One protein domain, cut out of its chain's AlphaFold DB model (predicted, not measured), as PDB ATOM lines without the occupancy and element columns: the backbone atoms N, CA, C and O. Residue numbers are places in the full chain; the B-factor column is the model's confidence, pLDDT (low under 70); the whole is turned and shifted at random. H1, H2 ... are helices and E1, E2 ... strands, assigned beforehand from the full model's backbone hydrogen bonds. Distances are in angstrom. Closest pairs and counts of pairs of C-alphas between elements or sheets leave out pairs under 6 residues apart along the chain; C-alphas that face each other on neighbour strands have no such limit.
ATOM      1  N   GLU A  30     -21.205 -45.563  31.831       96.38
ATOM      2  CA  GLU A  30     -21.851 -46.681  32.507       96.38
ATOM      3  C   GLU A  30     -20.882 -47.460  33.410       96.38
ATOM      4  O   GLU A  30     -21.288 -47.919  34.477       96.38
ATOM      5  N   ASP A  31     -19.601 -47.554  33.038       96.19
ATOM      6  CA  ASP A  31     -18.614 -48.349  33.779       96.19
ATOM      7  C   ASP A  31     -18.254 -47.723  35.140       96.19
ATOM      8  O   ASP A  31     -17.936 -48.436  36.091       96.19
ATOM      9  N   ILE A  32     -18.321 -46.391  35.264       96.94
ATOM     10  CA  ILE A  32     -17.921 -45.667  36.485       96.94
ATOM     11  C   ILE A  32     -19.096 -45.288  37.394       96.94
ATOM     12  O   ILE A  32     -18.914 -44.564  38.373       96.94
ATOM     13  N   GLN A  33     -20.313 -45.742  37.096       97.81
ATOM     14  CA  GLN A  33     -21.501 -45.382  37.874       97.81
ATOM     15  C   GLN A  33     -21.369 -45.800  39.347       97.81
ATOM     16  O   GLN A  33     -20.881 -46.889  39.674       97.81
ATOM     17  N   GLY A  34     -21.870 -44.945  40.242       96.38
ATOM     18  CA  GLY A  34     -21.831 -45.162  41.685       96.38
ATOM     19  C   GLY A  34     -20.990 -44.133  42.434       96.38
ATOM     20  O   GLY A  34     -20.584 -43.105  41.890       96.38
ATOM     21  N   ARG A  35     -20.808 -44.394  43.730       96.44
ATOM     22  CA  ARG A  35     -20.086 -43.521  44.656       96.44
ATOM     23  C   ARG A  35     -18.676 -44.043  44.867       96.44
ATOM     24  O   ARG A  35     -18.484 -45.241  45.057       96.44
ATOM     25  N   TRP A  36     -17.724 -43.127  44.854       97.12
ATOM     26  CA  TRP A  36     -16.300 -43.393  44.914       97.12
ATOM     27  C   TRP A  36     -15.688 -42.490  45.975       97.12
ATOM     28  O   TRP A  36     -15.797 -41.270  45.867       97.12
ATOM     29  N   ALA A  37     -15.076 -43.091  46.984       95.06
ATOM     30  CA  ALA A  37     -14.295 -42.406  48.007       95.06
ATOM     31  C   ALA A  37     -12.816 -42.707  47.782       95.06
ATOM     32  O   ALA A  37     -12.479 -43.751  47.223       95.06
ATOM     33  N   ILE A  38     -11.938 -41.817  48.215       93.25
ATOM     34  CA  ILE A  38     -10.499 -42.054  48.218       93.25
ATOM     35  C   ILE A  38     -10.169 -43.311  49.039       93.25
ATOM     36  O   ILE A  38     -10.707 -43.561  50.122       93.25
ATOM     37  N   ASP A  39      -9.286 -44.143  48.491       92.62
ATOM     38  CA  ASP A  39      -8.700 -45.280  49.194       92.62
ATOM     39  C   ASP A  39      -7.582 -44.767  50.115       92.62
ATOM     40  O   ASP A  39      -6.414 -44.713  49.729       92.62
ATOM     41  N   MET A  40      -7.956 -44.379  51.338       85.25
ATOM     42  CA  MET A  40      -7.034 -43.825  52.342       85.25
ATOM     43  C   MET A  40      -5.826 -44.732  52.616       85.25
ATOM     44  O   MET A  40      -4.730 -44.242  52.869       85.25
ATOM     45  N   VAL A  41      -5.987 -46.058  52.524       85.00
ATOM     46  CA  VAL A  41      -4.876 -47.006  52.717       85.00
ATOM     47  C   VAL A  41      -3.848 -46.861  51.592       85.00
ATOM     48  O   VAL A  41      -2.643 -46.897  51.835       85.00
ATOM     49  N   PHE A  42      -4.311 -46.666  50.357       85.56
ATOM     50  CA  PHE A  42      -3.433 -46.426  49.213       85.56
ATOM     51  C   PHE A  42      -2.706 -45.077  49.306       85.56
ATOM     52  O   PHE A  42      -1.513 -45.006  48.985       85.56
ATOM     53  N   GLU A  43      -3.395 -44.022  49.752       80.06
ATOM     54  CA  GLU A  43      -2.772 -42.710  49.967       80.06
ATOM     55  C   GLU A  43      -1.719 -42.762  51.078       80.06
ATOM     56  O   GLU A  43      -0.579 -42.348  50.860       80.06
ATOM     57  N   ASN A  44      -2.039 -43.380  52.218       75.00
ATOM     58  CA  ASN A  44      -1.116 -43.509  53.346       75.00
ATOM     59  C   ASN A  44       0.127 -44.342  52.992       75.00
ATOM     60  O   ASN A  44       1.251 -43.917  53.251       75.00
ATOM     61  N   HIS A  45      -0.026 -45.477  52.298       71.19
ATOM     62  CA  HIS A  45       1.129 -46.272  51.853       71.19
ATOM     63  C   HIS A  45       2.043 -45.539  50.869       71.19
ATOM     64  O   HIS A  45       3.219 -45.886  50.716       71.19
ATOM     65  N   SER A  46       1.522 -44.535  50.167       61.34
ATOM     66  CA  SER A  46       2.353 -43.703  49.308       61.34
ATOM     67  C   SER A  46       3.285 -42.793  50.114       61.34
ATOM     68  O   SER A  46       4.365 -42.475  49.614       61.34
ATOM     69  N   LEU A  47       2.930 -42.484  51.368       59.38
ATOM     70  CA  LEU A  47       3.728 -41.717  52.326       59.38
ATOM     71  C   LEU A  47       4.631 -42.560  53.219       59.38
ATOM     72  O   LEU A  47       5.700 -42.072  53.566       59.38
ATOM     73  N   ASP A  48       4.273 -43.805  53.553       55.31
ATOM     74  CA  ASP A  48       5.168 -44.704  54.311       55.31
ATOM     75  C   ASP A  48       6.531 -44.856  53.609       55.31
ATOM     76  O   ASP A  48       7.570 -45.013  54.242       55.31
ATOM     77  N   ARG A  49       6.546 -44.735  52.272       53.88
ATOM     78  CA  ARG A  49       7.772 -44.711  51.457       53.88
ATOM     79  C   ARG A  49       8.612 -43.434  51.614       53.88
ATOM     80  O   ARG A  49       9.754 -43.414  51.167       53.88
ATOM     81  N   VAL A  50       8.044 -42.372  52.177       52.16
ATOM     82  CA  VAL A  50       8.646 -41.036  52.331       52.16
ATOM     83  C   VAL A  50       8.956 -40.729  53.801       52.16
ATOM     84  O   VAL A  50       9.940 -40.050  54.084       52.16
ATOM     85  N   MET A  51       8.164 -41.250  54.743       53.94
ATOM     86  CA  MET A  51       8.288 -40.975  56.173       53.94
ATOM     87  C   MET A  51       8.516 -42.251  56.989       53.94
ATOM     88  O   MET A  51       7.680 -42.663  57.784       53.94
ATOM     89  N   GLU A  52       9.708 -42.828  56.854       50.97
ATOM     90  CA  GLU A  52      10.143 -44.063  57.534       50.97
ATOM     91  C   GLU A  52      10.164 -43.975  59.084       50.97
ATOM     92  O   GLU A  52      10.469 -44.955  59.752       50.97
ATOM     93  N   ASN A  53       9.838 -42.814  59.675       52.62
ATOM     94  CA  ASN A  53       9.854 -42.562  61.124       52.62
ATOM     95  C   ASN A  53       8.644 -41.747  61.638       52.62
ATOM     96  O   ASN A  53       8.726 -41.170  62.724       52.62
ATOM     97  N   SER A  54       7.548 -41.639  60.878       50.88
ATOM     98  CA  SER A  54       6.338 -40.992  61.412       50.88
ATOM     99  C   SER A  54       5.606 -41.934  62.368       50.88
ATOM    100  O   SER A  54       5.502 -43.121  62.053       50.88
ATOM    101  N   PRO A  55       5.046 -41.454  63.493       54.50
ATOM    102  CA  PRO A  55       4.013 -42.216  64.183       54.50
ATOM    103  C   PRO A  55       2.905 -42.568  63.177       54.50
ATOM    104  O   PRO A  55       2.500 -41.720  62.379       54.50
ATOM    105  N   HIS A  56       2.464 -43.829  63.195       51.28
ATOM    106  CA  HIS A  56       1.558 -44.453  62.216       51.28
ATOM    107  C   HIS A  56       0.152 -43.824  62.125       51.28
ATOM    108  O   HIS A  56      -0.674 -44.296  61.348       51.28
ATOM    109  N   ASP A  57      -0.100 -42.753  62.876       62.69
ATOM    110  CA  ASP A  57      -1.412 -42.127  63.040       62.69
ATOM    111  C   ASP A  57      -1.523 -40.761  62.330       62.69
ATOM    112  O   ASP A  57      -2.513 -40.052  62.497       62.69
ATOM    113  N   VAL A  58      -0.515 -40.372  61.536       70.94
ATOM    114  CA  VAL A  58      -0.485 -39.088  60.815       70.94
ATOM    115  C   VAL A  58      -0.760 -39.286  59.321       70.94
ATOM    116  O   VAL A  58      -0.079 -40.052  58.640       70.94
ATOM    117  N   TYR A  59      -1.741 -38.553  58.806       72.81
ATOM    118  CA  TYR A  59      -2.278 -38.642  57.452       72.81
ATOM    119  C   TYR A  59      -1.739 -37.526  56.532       72.81
ATOM    120  O   TYR A  59      -1.364 -36.450  57.014       72.81
ATOM    121  N   PRO A  60      -1.709 -37.738  55.198       71.38
ATOM    122  CA  PRO A  60      -1.283 -36.711  54.248       71.38
ATOM    123  C   PRO A  60      -2.165 -35.477  54.352       71.38
ATOM    124  O   PRO A  60      -3.370 -35.573  54.574       71.38
ATOM    125  N   THR A  61      -1.582 -34.310  54.085       73.00
ATOM    126  CA  THR A  61      -2.364 -33.081  53.969       73.00
ATOM    127  C   THR A  61      -3.351 -33.208  52.819       73.00
ATOM    128  O   THR A  61      -2.945 -33.345  51.661       73.00
ATOM    129  N   ARG A  62      -4.642 -33.107  53.121       73.88
ATOM    130  CA  ARG A  62      -5.690 -33.072  52.109       73.88
ATOM    131  C   ARG A  62      -6.162 -31.641  51.942       73.88
ATOM    132  O   ARG A  62      -6.525 -30.962  52.893       73.88
ATOM    133  N   ASN A  63      -6.141 -31.151  50.709       68.62
ATOM    134  CA  ASN A  63      -6.701 -29.839  50.427       68.62
ATOM    135  C   ASN A  63      -8.201 -29.997  50.166       68.62
ATOM    136  O   ASN A  63      -8.584 -30.497  49.105       68.62
ATOM    137  N   LEU A  64      -9.041 -29.556  51.108       68.00
ATOM    138  CA  LEU A  64     -10.501 -29.552  50.948       68.00
ATOM    139  C   LEU A  64     -10.939 -28.802  49.679       68.00
ATOM    140  O   LEU A  64     -11.874 -29.215  49.001       68.00
ATOM    141  N   PHE A  65     -10.227 -27.727  49.334       67.81
ATOM    142  CA  PHE A  65     -10.475 -26.890  48.154       67.81
ATOM    143  C   PHE A  65      -9.584 -27.265  46.959       67.81
ATOM    144  O   PHE A  65      -9.494 -26.518  45.974       67.81
ATOM    145  N   GLY A  66      -8.857 -28.377  47.081       66.69
ATOM    146  CA  GLY A  66      -7.984 -28.926  46.059       66.69
ATOM    147  C   GLY A  66      -8.773 -29.590  44.939       66.69
ATOM    148  O   GLY A  66      -9.940 -29.951  45.083       66.69
ATOM    149  N   VAL A  67      -8.118 -29.744  43.792       62.19
ATOM    150  CA  VAL A  67      -8.713 -30.447  42.658       62.19
ATOM    151  C   VAL A  67      -8.599 -31.952  42.915       62.19
ATOM    152  O   VAL A  67      -7.509 -32.454  43.168       62.19
ATOM    153  N   PHE A  68      -9.726 -32.652  42.837       67.06
ATOM    154  CA  PHE A  68      -9.892 -34.105  42.924       67.06
ATOM    155  C   PHE A  68      -9.585 -34.759  44.276       67.06
ATOM    156  O   PHE A  68      -9.282 -35.946  44.324       67.06
ATOM    157  N   SER A  69      -9.729 -34.026  45.377       73.00
ATOM    158  CA  SER A  69      -9.812 -34.623  46.713       73.00
ATOM    159  C   SER A  69     -11.267 -35.013  47.028       73.00
ATOM    160  O   SER A  69     -12.194 -34.468  46.448       73.00
ATOM    161  N   ASN A  70     -11.514 -35.940  47.955       83.50
ATOM    162  CA  ASN A  70     -12.844 -36.168  48.548       83.50
ATOM    163  C   ASN A  70     -13.920 -36.873  47.689       83.50
ATOM    164  O   ASN A  70     -15.093 -36.858  48.054       83.50
ATOM    165  N   GLY A  71     -13.560 -37.515  46.575       92.25
ATOM    166  CA  GLY A  71     -14.430 -38.494  45.912       92.25
ATOM    167  C   GLY A  71     -15.487 -37.955  44.934       92.25
ATOM    168  O   GLY A  71     -15.592 -36.764  44.628       92.25
ATOM    169  N   PHE A  72     -16.291 -38.875  44.398       95.31
ATOM    170  CA  PHE A  72     -17.294 -38.616  43.360       95.31
ATOM    171  C   PHE A  72     -18.562 -39.441  43.570       95.31
ATOM    172  O   PHE A  72     -18.532 -40.555  44.088       95.31
ATOM    173  N   TYR A  73     -19.686 -38.945  43.059       96.25
ATOM    174  CA  TYR A  73     -20.866 -39.766  42.800       96.25
ATOM    175  C   TYR A  73     -21.324 -39.589  41.354       96.25
ATOM    176  O   TYR A  73     -21.844 -38.530  41.014       96.25
ATOM    177  N   PHE A  74     -21.162 -40.618  40.523       97.75
ATOM    178  CA  PHE A  74     -21.595 -40.625  39.122       97.75
ATOM    179  C   PHE A  74     -22.985 -41.258  38.975       97.75
ATOM    180  O   PHE A  74     -23.238 -42.339  39.518       97.75
ATOM    181  N   TYR A  75     -23.871 -40.578  38.242       97.19
ATOM    182  CA  TYR A  75     -25.233 -41.017  37.931       97.19
ATOM    183  C   TYR A  75     -25.675 -40.485  36.555       97.19
ATOM    184  O   TYR A  75     -25.823 -39.281  36.341       97.19
ATOM    185  N   GLY A  76     -25.891 -41.387  35.596       96.81
ATOM    186  CA  GLY A  76     -26.186 -41.017  34.210       96.81
ATOM    187  C   GLY A  76     -25.023 -40.244  33.579       96.81
ATOM    188  O   GLY A  76     -23.893 -40.729  33.582       96.81
ATOM    189  N   ASP A  77     -25.302 -39.042  33.069       96.44
ATOM    190  CA  ASP A  77     -24.332 -38.082  32.509       96.44
ATOM    191  C   ASP A  77     -23.917 -36.979  33.505       96.44
ATOM    192  O   ASP A  77     -23.251 -35.999  33.154       96.44
ATOM    193  N   SER A  78     -24.341 -37.125  34.757       97.69
ATOM    194  CA  SER A  78     -24.164 -36.147  35.819       97.69
ATOM    195  C   SER A  78     -23.348 -36.732  36.962       97.69
ATOM    196  O   SER A  78     -23.316 -37.942  37.198       97.69
ATOM    197  N   CYS A  79     -22.650 -35.873  37.689       96.88
ATOM    198  CA  CYS A  79     -21.961 -36.270  38.898       96.88
ATOM    199  C   CYS A  79     -22.163 -35.255  40.017       96.88
ATOM    200  O   CYS A  79     -22.495 -34.092  39.798       96.88
ATOM    201  N   ASN A  80     -22.004 -35.722  41.247       94.75
ATOM    202  CA  ASN A  80     -21.779 -34.874  42.402       94.75
ATOM    203  C   ASN A  80     -20.283 -34.964  42.720       94.75
ATOM    204  O   ASN A  80     -19.801 -36.007  43.170       94.75
ATOM    205  N   TYR A  81     -19.565 -33.894  42.393       93.25
ATOM    206  CA  TYR A  81     -18.164 -33.695  42.716       93.25
ATOM    207  C   TYR A  81     -18.077 -33.252  44.172       93.25
ATOM    208  O   TYR A  81     -18.355 -32.102  44.509       93.25
ATOM    209  N   LYS A  82     -17.769 -34.211  45.040       90.88
ATOM    210  CA  LYS A  82     -17.926 -34.103  46.488       90.88
ATOM    211  C   LYS A  82     -17.129 -32.997  47.179       90.88
ATOM    212  O   LYS A  82     -17.724 -32.403  48.076       90.88
ATOM    213  N   PRO A  83     -15.879 -32.663  46.800       86.31
ATOM    214  CA  PRO A  83     -15.218 -31.502  47.402       86.31
ATOM    215  C   PRO A  83     -15.975 -30.205  47.082       86.31
ATOM    216  O   PRO A  83     -15.981 -29.294  47.895       86.31
ATOM    217  N   GLY A  84     -16.710 -30.152  45.968       90.06
ATOM    218  CA  GLY A  84     -17.523 -29.007  45.577       90.06
ATOM    219  C   GLY A  84     -16.768 -27.997  44.717       90.06
ATOM    220  O   GLY A  84     -15.566 -28.096  44.475       90.06
ATOM    221  N   PHE A  85     -17.517 -27.025  44.213       90.94
ATOM    222  CA  PHE A  85     -17.030 -25.914  43.412       90.94
ATOM    223  C   PHE A  85     -17.157 -24.633  44.222       90.94
ATOM    224  O   PHE A  85     -18.253 -24.290  44.670       90.94
ATOM    225  N   PHE A  86     -16.045 -23.926  44.389       89.62
ATOM    226  CA  PHE A  86     -15.985 -22.734  45.221       89.62
ATOM    227  C   PHE A  86     -15.606 -21.504  44.411       89.62
ATOM    228  O   PHE A  86     -14.678 -21.546  43.601       89.62
ATOM    229  N   ASP A  87     -16.284 -20.397  44.686       88.88
ATOM    230  CA  ASP A  87     -15.868 -19.087  44.214       88.88
ATOM    231  C   ASP A  87     -14.791 -18.541  45.153       88.88
ATOM    232  O   ASP A  87     -15.053 -18.194  46.301       88.88
ATOM    233  N   ARG A  88     -13.549 -18.495  44.667       85.38
ATOM    234  CA  ARG A  88     -12.406 -17.991  45.440       85.38
ATOM    235  C   ARG A  88     -12.361 -16.465  45.519       85.38
ATOM    236  O   ARG A  88     -11.611 -15.942  46.337       85.38
ATOM    237  N   ASN A  89     -13.129 -15.766  44.684       87.44
ATOM    238  CA  ASN A  89     -13.222 -14.305  44.717       87.44
ATOM    239  C   ASN A  89     -14.280 -13.822  45.714       87.44
ATOM    240  O   ASN A  89     -14.274 -12.651  46.083       87.44
ATOM    241  N   ASN A  90     -15.177 -14.713  46.133       83.12
ATOM    242  CA  ASN A  90     -16.188 -14.453  47.141       83.12
ATOM    243  C   ASN A  90     -15.914 -15.345  48.353       83.12
ATOM    244  O   ASN A  90     -16.247 -16.530  48.349       83.12
ATOM    245  N   SER A  91     -15.257 -14.791  49.366       77.06
ATOM    246  CA  SER A  91     -14.951 -15.497  50.604       77.06
ATOM    247  C   SER A  91     -15.631 -14.838  51.794       77.06
ATOM    248  O   SER A  91     -15.779 -13.621  51.860       77.06
ATOM    249  N   ASP A  92     -16.024 -15.674  52.747       70.25
ATOM    250  CA  ASP A  92     -16.602 -15.274  54.022       70.25
ATOM    251  C   ASP A  92     -15.783 -15.925  55.140       70.25
ATOM    252  O   ASP A  92     -15.638 -17.154  55.181       70.25
ATOM    253  N   ASN A  93     -15.218 -15.088  56.014       67.00
ATOM    254  CA  ASN A  93     -14.262 -15.477  57.049       67.00
ATOM    255  C   ASN A  93     -13.056 -16.255  56.479       67.00
ATOM    256  O   ASN A  93     -12.659 -17.300  56.988       67.00
ATOM    257  N   GLY A  94     -12.522 -15.792  55.341       68.19
ATOM    258  CA  GLY A  94     -11.386 -16.426  54.657       68.19
ATOM    259  C   GLY A  94     -11.711 -17.740  53.933       68.19
ATOM    260  O   GLY A  94     -10.859 -18.263  53.216       68.19
ATOM    261  N   ILE A  95     -12.941 -18.249  54.046       75.00
ATOM    262  CA  ILE A  95     -13.377 -19.487  53.398       75.00
ATOM    263  C   ILE A  95     -14.118 -19.147  52.094       75.00
ATOM    264  O   ILE A  95     -15.082 -18.379  52.125       75.00
ATOM    265  N   PRO A  96     -13.714 -19.719  50.945       82.62
ATOM    266  CA  PRO A  96     -14.409 -19.545  49.670       82.62
ATOM    267  C   PRO A  96     -15.893 -19.944  49.712       82.62
ATOM    268  O   PRO A  96     -16.272 -20.919  50.368       82.62
ATOM    269  N   MET A  97     -16.741 -19.242  48.957       85.12
ATOM    270  CA  MET A  97     -18.175 -19.527  48.892       85.12
ATOM    271  C   MET A  97     -18.453 -20.781  48.055       85.12
ATOM    272  O   MET A  97     -18.068 -20.865  46.889       85.12
ATOM    273  N   LEU A  98     -19.165 -21.754  48.633       88.31
ATOM    274  CA  LEU A  98     -19.593 -22.967  47.933       88.31
ATOM    275  C   LEU A  98     -20.715 -22.643  46.936       88.31
ATOM    276  O   LEU A  98     -21.831 -22.315  47.333       88.31
ATOM    277  N   ILE A  99     -20.439 -22.803  45.644       90.38
ATOM    278  CA  ILE A  99     -21.409 -22.608  44.555       90.38
ATOM    279  C   ILE A  99     -22.291 -23.846  44.373       90.38
ATOM    280  O   ILE A  99     -23.475 -23.749  44.050       90.38
ATOM    281  N   GLY A 100     -21.725 -25.029  44.596       90.69
ATOM    282  CA  GLY A 100     -22.431 -26.301  44.513       90.69
ATOM    283  C   GLY A 100     -21.480 -27.449  44.213       90.69
ATOM    284  O   GLY A 100     -20.274 -27.263  44.144       90.69
ATOM    285  N   SER A 101     -22.017 -28.649  44.028       92.38
ATOM    286  CA  SER A 101     -21.223 -29.859  43.753       92.38
ATOM    287  C   SER A 101     -21.748 -30.684  42.579       92.38
ATOM    288  O   SER A 101     -21.048 -31.536  42.036       92.38
ATOM    289  N   LYS A 102     -22.988 -30.439  42.151       95.62
ATOM    290  CA  LYS A 102     -23.601 -31.145  41.024       95.62
ATOM    291  C   LYS A 102     -23.113 -30.552  39.709       95.62
ATOM    292  O   LYS A 102     -23.218 -29.348  39.498       95.62
ATOM    293  N   THR A 103     -22.637 -31.407  38.817       97.25
ATOM    294  CA  THR A 103     -22.172 -31.011  37.490       97.25
ATOM    295  C   THR A 103     -22.360 -32.136  36.472       97.25
ATOM    296  O   THR A 103     -22.876 -33.207  36.791       97.25
ATOM    297  N   LYS A 104     -21.960 -31.889  35.226       98.06
ATOM    298  CA  LYS A 104     -21.950 -32.870  34.139       98.06
ATOM    299  C   LYS A 104     -20.587 -33.536  34.033       98.06
ATOM    300  O   LYS A 104     -19.558 -32.906  34.290       98.06
ATOM    301  N   PHE A 105     -20.570 -34.774  33.559       98.19
ATOM    302  CA  PHE A 105     -19.334 -35.451  33.185       98.19
ATOM    303  C   PHE A 105     -19.490 -36.199  31.859       98.19
ATOM    304  O   PHE A 105     -20.595 -36.421  31.367       98.19
ATOM    305  N   LYS A 106     -18.366 -36.578  31.253       97.69
ATOM    306  CA  LYS A 106     -18.328 -37.483  30.097       97.69
ATOM    307  C   LYS A 106     -16.998 -38.216  30.028       97.69
ATOM    308  O   LYS A 106     -15.991 -37.700  30.512       97.69
ATOM    309  N   ILE A 107     -16.982 -39.373  29.373       97.81
ATOM    310  CA  ILE A 107     -15.752 -40.116  29.097       97.81
ATOM    311  C   ILE A 107     -15.494 -40.173  27.593       97.81
ATOM    312  O   ILE A 107     -16.361 -40.561  26.812       97.81
ATOM    313  N   ASN A 108     -14.274 -39.806  27.199       96.00
ATOM    314  CA  ASN A 108     -13.779 -39.933  25.835       96.00
ATOM    315  C   ASN A 108     -12.524 -40.818  25.841       96.00
ATOM    316  O   ASN A 108     -11.429 -40.333  26.120       96.00
ATOM    317  N   GLY A 109     -12.674 -42.103  25.510       94.94
ATOM    318  CA  GLY A 109     -11.557 -43.052  25.523       94.94
ATOM    319  C   GLY A 109     -11.131 -43.392  26.949       94.94
ATOM    320  O   GLY A 109     -11.882 -44.041  27.671       94.94
ATOM    321  N   ASP A 110      -9.933 -42.970  27.339       96.25
ATOM    322  CA  ASP A 110      -9.395 -43.091  28.699       96.25
ATOM    323  C   ASP A 110      -9.474 -41.783  29.490       96.25
ATOM    324  O   ASP A 110      -8.968 -41.707  30.600       96.25
ATOM    325  N   THR A 111     -10.108 -40.744  28.948       96.69
ATOM    326  CA  THR A 111     -10.189 -39.441  29.609       96.69
ATOM    327  C   THR A 111     -11.575 -39.218  30.206       96.69
ATOM    328  O   THR A 111     -12.554 -39.071  29.468       96.69
ATOM    329  N   LEU A 112     -11.646 -39.121  31.532       97.31
ATOM    330  CA  LEU A 112     -12.786 -38.577  32.262       97.31
ATOM    331  C   LEU A 112     -12.739 -37.047  32.197       97.31
ATOM    332  O   LEU A 112     -11.708 -36.431  32.462       97.31
ATOM    333  N   LYS A 113     -13.867 -36.430  31.848       97.19
ATOM    334  CA  LYS A 113     -14.035 -34.978  31.828       97.19
ATOM    335  C   LYS A 113     -15.158 -34.582  32.769       97.19
ATOM    336  O   LYS A 113     -16.282 -35.041  32.583       97.19
ATOM    337  N   VAL A 114     -14.866 -33.708  33.722       96.50
ATOM    338  CA  VAL A 114     -15.826 -33.142  34.679       96.50
ATOM    339  C   VAL A 114     -15.978 -31.660  34.366       96.50
ATOM    340  O   VAL A 114     -14.986 -30.968  34.160       96.50
ATOM    341  N   TRP A 115     -17.212 -31.179  34.242       97.06
ATOM    342  CA  TRP A 115     -17.460 -29.771  33.940       97.06
ATOM    343  C   TRP A 115     -17.273 -28.924  35.202       97.06
ATOM    344  O   TRP A 115     -17.946 -29.152  36.207       97.06
ATOM    345  N   ASP A 116     -16.372 -27.953  35.154       94.19
ATOM    346  CA  ASP A 116     -16.171 -26.981  36.218       94.19
ATOM    347  C   ASP A 116     -17.186 -25.850  36.060       94.19
ATOM    348  O   ASP A 116     -17.169 -25.096  35.087       94.19
ATOM    349  N   ILE A 117     -18.113 -25.743  37.009       94.69
ATOM    350  CA  ILE A 117     -19.179 -24.735  36.950       94.69
ATOM    351  C   ILE A 117     -18.693 -23.324  37.303       94.69
ATOM    352  O   ILE A 117     -19.412 -22.371  37.018       94.69
ATOM    353  N   VAL A 118     -17.509 -23.184  37.909       92.12
ATOM    354  CA  VAL A 118     -16.913 -21.887  38.262       92.12
ATOM    355  C   VAL A 118     -16.082 -21.373  37.093       92.12
ATOM    356  O   VAL A 118     -16.299 -20.254  36.634       92.12
ATOM    357  N   ASN A 119     -15.179 -22.205  36.566       92.44
ATOM    358  CA  ASN A 119     -14.301 -21.821  35.456       92.44
ATOM    359  C   ASN A 119     -14.961 -21.962  34.075       92.44
ATOM    360  O   ASN A 119     -14.445 -21.440  33.089       92.44
ATOM    361  N   LEU A 120     -16.118 -22.632  34.004       94.94
ATOM    362  CA  LEU A 120     -16.845 -22.925  32.766       94.94
ATOM    363  C   LEU A 120     -15.983 -23.689  31.749       94.94
ATOM    364  O   LEU A 120     -16.038 -23.431  30.543       94.94
ATOM    365  N   ASP A 121     -15.190 -24.641  32.237       95.88
ATOM    366  CA  ASP A 121     -14.315 -25.484  31.433       95.88
ATOM    367  C   ASP A 121     -14.421 -26.973  31.804       95.88
ATOM    368  O   ASP A 121     -15.174 -27.387  32.686       95.88
ATOM    369  N   TRP A 122     -13.737 -27.827  31.037       95.38
ATOM    370  CA  TRP A 122     -13.676 -29.261  31.319       95.38
ATOM    371  C   TRP A 122     -12.377 -29.582  32.049       95.38
ATOM    372  O   TRP A 122     -11.314 -29.610  31.428       95.38
ATOM    373  N   GLN A 123     -12.488 -29.939  33.322       93.50
ATOM    374  CA  GLN A 123     -11.418 -30.582  34.070       93.50
ATOM    375  C   GLN A 123     -11.219 -32.010  33.556       93.50
ATOM    376  O   GLN A 123     -12.190 -32.736  33.329       93.50
ATOM    377  N   MET A 124      -9.968 -32.411  33.328       94.62
ATOM    378  CA  MET A 124      -9.641 -33.676  32.664       94.62
ATOM    379  C   MET A 124      -8.771 -34.572  33.546       94.62
ATOM    380  O   MET A 124      -7.780 -34.123  34.120       94.62
ATOM    381  N   LEU A 125      -9.134 -35.851  33.588       94.75
ATOM    382  CA  LEU A 125      -8.454 -36.915  34.318       94.75
ATOM    383  C   LEU A 125      -8.262 -38.120  33.399       94.75
ATOM    384  O   LEU A 125      -9.161 -38.454  32.626       94.75
ATOM    385  N   LEU A 126      -7.132 -38.814  33.509       96.12
ATOM    386  CA  LEU A 126      -6.931 -40.100  32.842       96.12
ATOM    387  C   LEU A 126      -7.406 -41.239  33.741       96.12
ATOM    388  O   LEU A 126      -6.984 -41.354  34.887       96.12
ATOM    389  N   ILE A 127      -8.231 -42.127  33.201       97.19
ATOM    390  CA  ILE A 127      -8.634 -43.383  33.827       97.19
ATOM    391  C   ILE A 127      -7.502 -44.388  33.603       97.19
ATOM    392  O   ILE A 127      -7.312 -44.912  32.503       97.19
ATOM    393  N   LYS A 128      -6.720 -44.650  34.652       96.62
ATOM    394  CA  LYS A 128      -5.578 -45.581  34.614       96.62
ATOM    395  C   LYS A 128      -5.993 -47.025  34.848       96.62
ATOM    396  O   LYS A 128      -5.322 -47.937  34.371       96.62
ATOM    397  N   GLY A 129      -7.091 -47.217  35.567       96.44
ATOM    398  CA  GLY A 129      -7.636 -48.517  35.917       96.44
ATOM    399  C   GLY A 129      -9.061 -48.371  36.425       96.44
ATOM    400  O   GLY A 129      -9.404 -47.368  37.048       96.44
ATOM    401  N   LEU A 130      -9.883 -49.366  36.123       96.94
ATOM    402  CA  LEU A 130     -11.252 -49.466  36.600       96.94
ATOM    403  C   LEU A 130     -11.603 -50.945  36.723       96.94
ATOM    404  O   LEU A 130     -11.455 -51.703  35.761       96.94
ATOM    405  N   ASP A 131     -12.072 -51.325  37.901       96.12
ATOM    406  CA  ASP A 131     -12.704 -52.608  38.172       96.12
ATOM    407  C   ASP A 131     -13.990 -52.396  38.990       96.12
ATOM    408  O   ASP A 131     -14.439 -51.269  39.204       96.12
ATOM    409  N   GLU A 132     -14.626 -53.482  39.426       95.44
ATOM    410  CA  GLU A 132     -15.901 -53.420  40.151       95.44
ATOM    411  C   GLU A 132     -15.831 -52.633  41.472       95.44
ATOM    412  O   GLU A 132     -16.846 -52.101  41.926       95.44
ATOM    413  N   LYS A 133     -14.649 -52.559  42.091       96.62
ATOM    414  CA  LYS A 133     -14.421 -51.998  43.428       96.62
ATOM    415  C   LYS A 133     -13.469 -50.814  43.431       96.62
ATOM    416  O   LYS A 133     -13.468 -50.073  44.412       96.62
ATOM    417  N   SER A 134     -12.657 -50.639  42.393       97.25
ATOM    418  CA  SER A 134     -11.625 -49.612  42.347       97.25
ATOM    419  C   SER A 134     -11.653 -48.787  41.064       97.25
ATOM    420  O   SER A 134     -11.901 -49.294  39.971       97.25
ATOM    421  N   LEU A 135     -11.383 -47.494  41.216       97.75
ATOM    422  CA  LEU A 135     -11.213 -46.541  40.127       97.75
ATOM    423  C   LEU A 135      -9.890 -45.812  40.357       97.75
ATOM    424  O   LEU A 135      -9.660 -45.270  41.430       97.75
ATOM    425  N   MET A 136      -9.015 -45.791  39.358       96.81
ATOM    426  CA  MET A 136      -7.740 -45.080  39.418       96.81
ATOM    427  C   MET A 136      -7.751 -43.923  38.430       96.81
ATOM    428  O   MET A 136      -7.858 -44.137  37.218       96.81
ATOM    429  N   LEU A 137      -7.610 -42.706  38.947       95.56
ATOM    430  CA  LEU A 137      -7.598 -41.479  38.158       95.56
ATOM    431  C   LEU A 137      -6.236 -40.812  38.272       95.56
ATOM    432  O   LEU A 137      -5.645 -40.774  39.344       95.56
ATOM    433  N   GLN A 138      -5.750 -40.273  37.163       94.06
ATOM    434  CA  GLN A 138      -4.527 -39.492  37.112       94.06
ATOM    435  C   GLN A 138      -4.848 -38.069  36.666       94.06
ATOM    436  O   GLN A 138      -5.550 -37.876  35.668       94.06
ATOM    437  N   THR A 139      -4.333 -37.078  37.387       91.56
ATOM    438  CA  THR A 139      -4.420 -35.675  36.962       91.56
ATOM    439  C   THR A 139      -3.626 -35.456  35.682       91.56
ATOM    440  O   THR A 139      -2.622 -36.117  35.453       91.56
ATOM    441  N   ILE A 140      -4.092 -34.564  34.807       90.25
ATOM    442  CA  ILE A 140      -3.354 -34.197  33.594       90.25
ATOM    443  C   ILE A 140      -2.667 -32.861  33.854       90.25
ATOM    444  O   ILE A 140      -3.345 -31.844  34.017       90.25
ATOM    445  N   GLY A 141      -1.334 -32.845  33.867       85.62
ATOM    446  CA  GLY A 141      -0.556 -31.614  33.972       85.62
ATOM    447  C   GLY A 141       0.172 -31.478  35.303       85.62
ATOM    448  O   GLY A 141       1.249 -32.036  35.450       85.62
ATOM    449  N   ILE A 142      -0.369 -30.676  36.233       60.88
ATOM    450  CA  ILE A 142       0.416 -30.005  37.293       60.88
ATOM    451  C   ILE A 142       1.318 -30.946  38.104       60.88
ATOM    452  O   ILE A 142       2.430 -30.529  38.391       60.88
ATOM    453  N   ASN A 143       0.922 -32.195  38.382       79.88
ATOM    454  CA  ASN A 143       1.795 -33.179  39.046       79.88
ATOM    455  C   ASN A 143       1.646 -34.622  38.526       79.88
ATOM    456  O   ASN A 143       2.282 -35.524  39.067       79.88
ATOM    457  N   ASP A 144       0.782 -34.861  37.532       87.88
ATOM    458  CA  ASP A 144       0.432 -36.204  37.043       87.88
ATOM    459  C   ASP A 144       0.113 -37.214  38.173       87.88
ATOM    460  O   ASP A 144       0.369 -38.417  38.064       87.88
ATOM    461  N   GLU A 145      -0.451 -36.704  39.271       87.94
ATOM    462  CA  GLU A 145      -0.739 -37.435  40.505       87.94
ATOM    463  C   GLU A 145      -1.823 -38.487  40.283       87.94
ATOM    464  O   GLU A 145      -2.802 -38.233  39.573       87.94
ATOM    465  N   VAL A 146      -1.634 -39.666  40.883       91.00
ATOM    466  CA  VAL A 146      -2.530 -40.817  40.750       91.00
ATOM    467  C   VAL A 146      -3.288 -41.036  42.049       91.00
ATOM    468  O   VAL A 146      -2.700 -41.372  43.072       91.00
ATOM    469  N   PHE A 147      -4.606 -40.955  41.951       91.44
ATOM    470  CA  PHE A 147      -5.535 -41.231  43.033       91.44
ATOM    471  C   PHE A 147      -6.194 -42.581  42.809       91.44
ATOM    472  O   PHE A 147      -6.645 -42.899  41.701       91.44
ATOM    473  N   LYS A 148      -6.284 -43.368  43.878       94.56
ATOM    474  CA  LYS A 148      -7.077 -44.589  43.897       94.56
ATOM    475  C   LYS A 148      -8.333 -44.342  44.712       94.56
ATOM    476  O   LYS A 148      -8.268 -43.884  45.845       94.56
ATOM    477  N   TYR A 149      -9.462 -44.696  44.129       96.25
ATOM    478  CA  TYR A 149     -10.765 -44.631  44.755       96.25
ATOM    479  C   TYR A 149     -11.292 -46.040  44.968       96.25
ATOM    480  O   TYR A 149     -11.114 -46.918  44.119       96.25
ATOM    481  N   LYS A 150     -11.990 -46.233  46.082       96.38
ATOM    482  CA  LYS A 150     -12.810 -47.405  46.369       96.38
ATOM    483  C   LYS A 150     -14.278 -47.072  46.115       96.38
ATOM    484  O   LYS A 150     -14.747 -45.971  46.413       96.38
ATOM    485  N   LYS A 151     -15.015 -48.029  45.565       96.69
ATOM    486  CA  LYS A 151     -16.466 -47.933  45.448       96.69
ATOM    487  C   LYS A 151     -17.074 -48.073  46.839       96.69
ATOM    488  O   LYS A 151     -16.725 -49.006  47.560       96.69
ATOM    489  N   VAL A 152     -17.961 -47.156  47.211       94.62
ATOM    490  CA  VAL A 152     -18.610 -47.169  48.528       94.62
ATOM    491  C   VAL A 152     -20.073 -47.557  48.417       94.62
ATOM    492  O   VAL A 152     -20.798 -47.129  47.512       94.62
TER     493      VAL A 152
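This is residues 30 to 152 of the 336 residues of an uncharacterized protein of Sphingobacterium sp. CZ-2 (UniProt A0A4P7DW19). A closed barrel of eight antiparallel strands has a long hairpin, E3 and E4, that runs on past the ring at one end. Elsewhere H1 and the loop after it lead away from the barrel and back, and residues 49 to 55 stick out. The 123 printed residues run E1, H1, E2, E3, E4, E5, E6, E7, E8, mostly strand. The whole is compact, with a radius of gyration of the C-alphas of 15.3 A and spans of 43 by 41 by 27 A.

Find C-alpha 34 at (-21.831, -45.162, 41.685), where E1, residues 34 to 38, begins. Look next for E2, 72 to 75; E3, 78 to 92, 28.7 A long; E4, 95 to 108, 34.3 A; E5, 111 to 116; E6, 121 to 130, 24.7 A; E7, 134 to 139; and E8, 146 to 152, ending at C-alpha 152 at (-18.610, -47.169, 48.528). H1 is residues 40 to 48, 12.4 A.

Go round the ring from E1 to E8 in chain order; E2 to E8 form a meander, each strand the antiparallel neighbour of the one before. E8 and E1 close it antiparallel, with N 150 and O 37 2.8 A apart. In the hairpin of E3 and E4, N 79 and O 103 are 2.8 A apart; E3 bends by 89 degrees at residue 89. E4 pairs with E5 over its residues 105 to 108, where N 106 and O 113 are 2.9 A apart. H1 is on the barrel, its closest C-alphas to E8 those of Phe 42 and Lys 148, 6.7 A; 4 of its 5 O i to N i+4 pairs are within hydrogen-bond range.

The C-alphas of Asn 53 and Gly 76 are the farthest apart, 45.0 A. The printed part has no cut. The link from H1 to E2 is long, 23 residues. Look for pLDDT under 70 at residues 46 to 57, 63 to 68, 93 to 94 and 142.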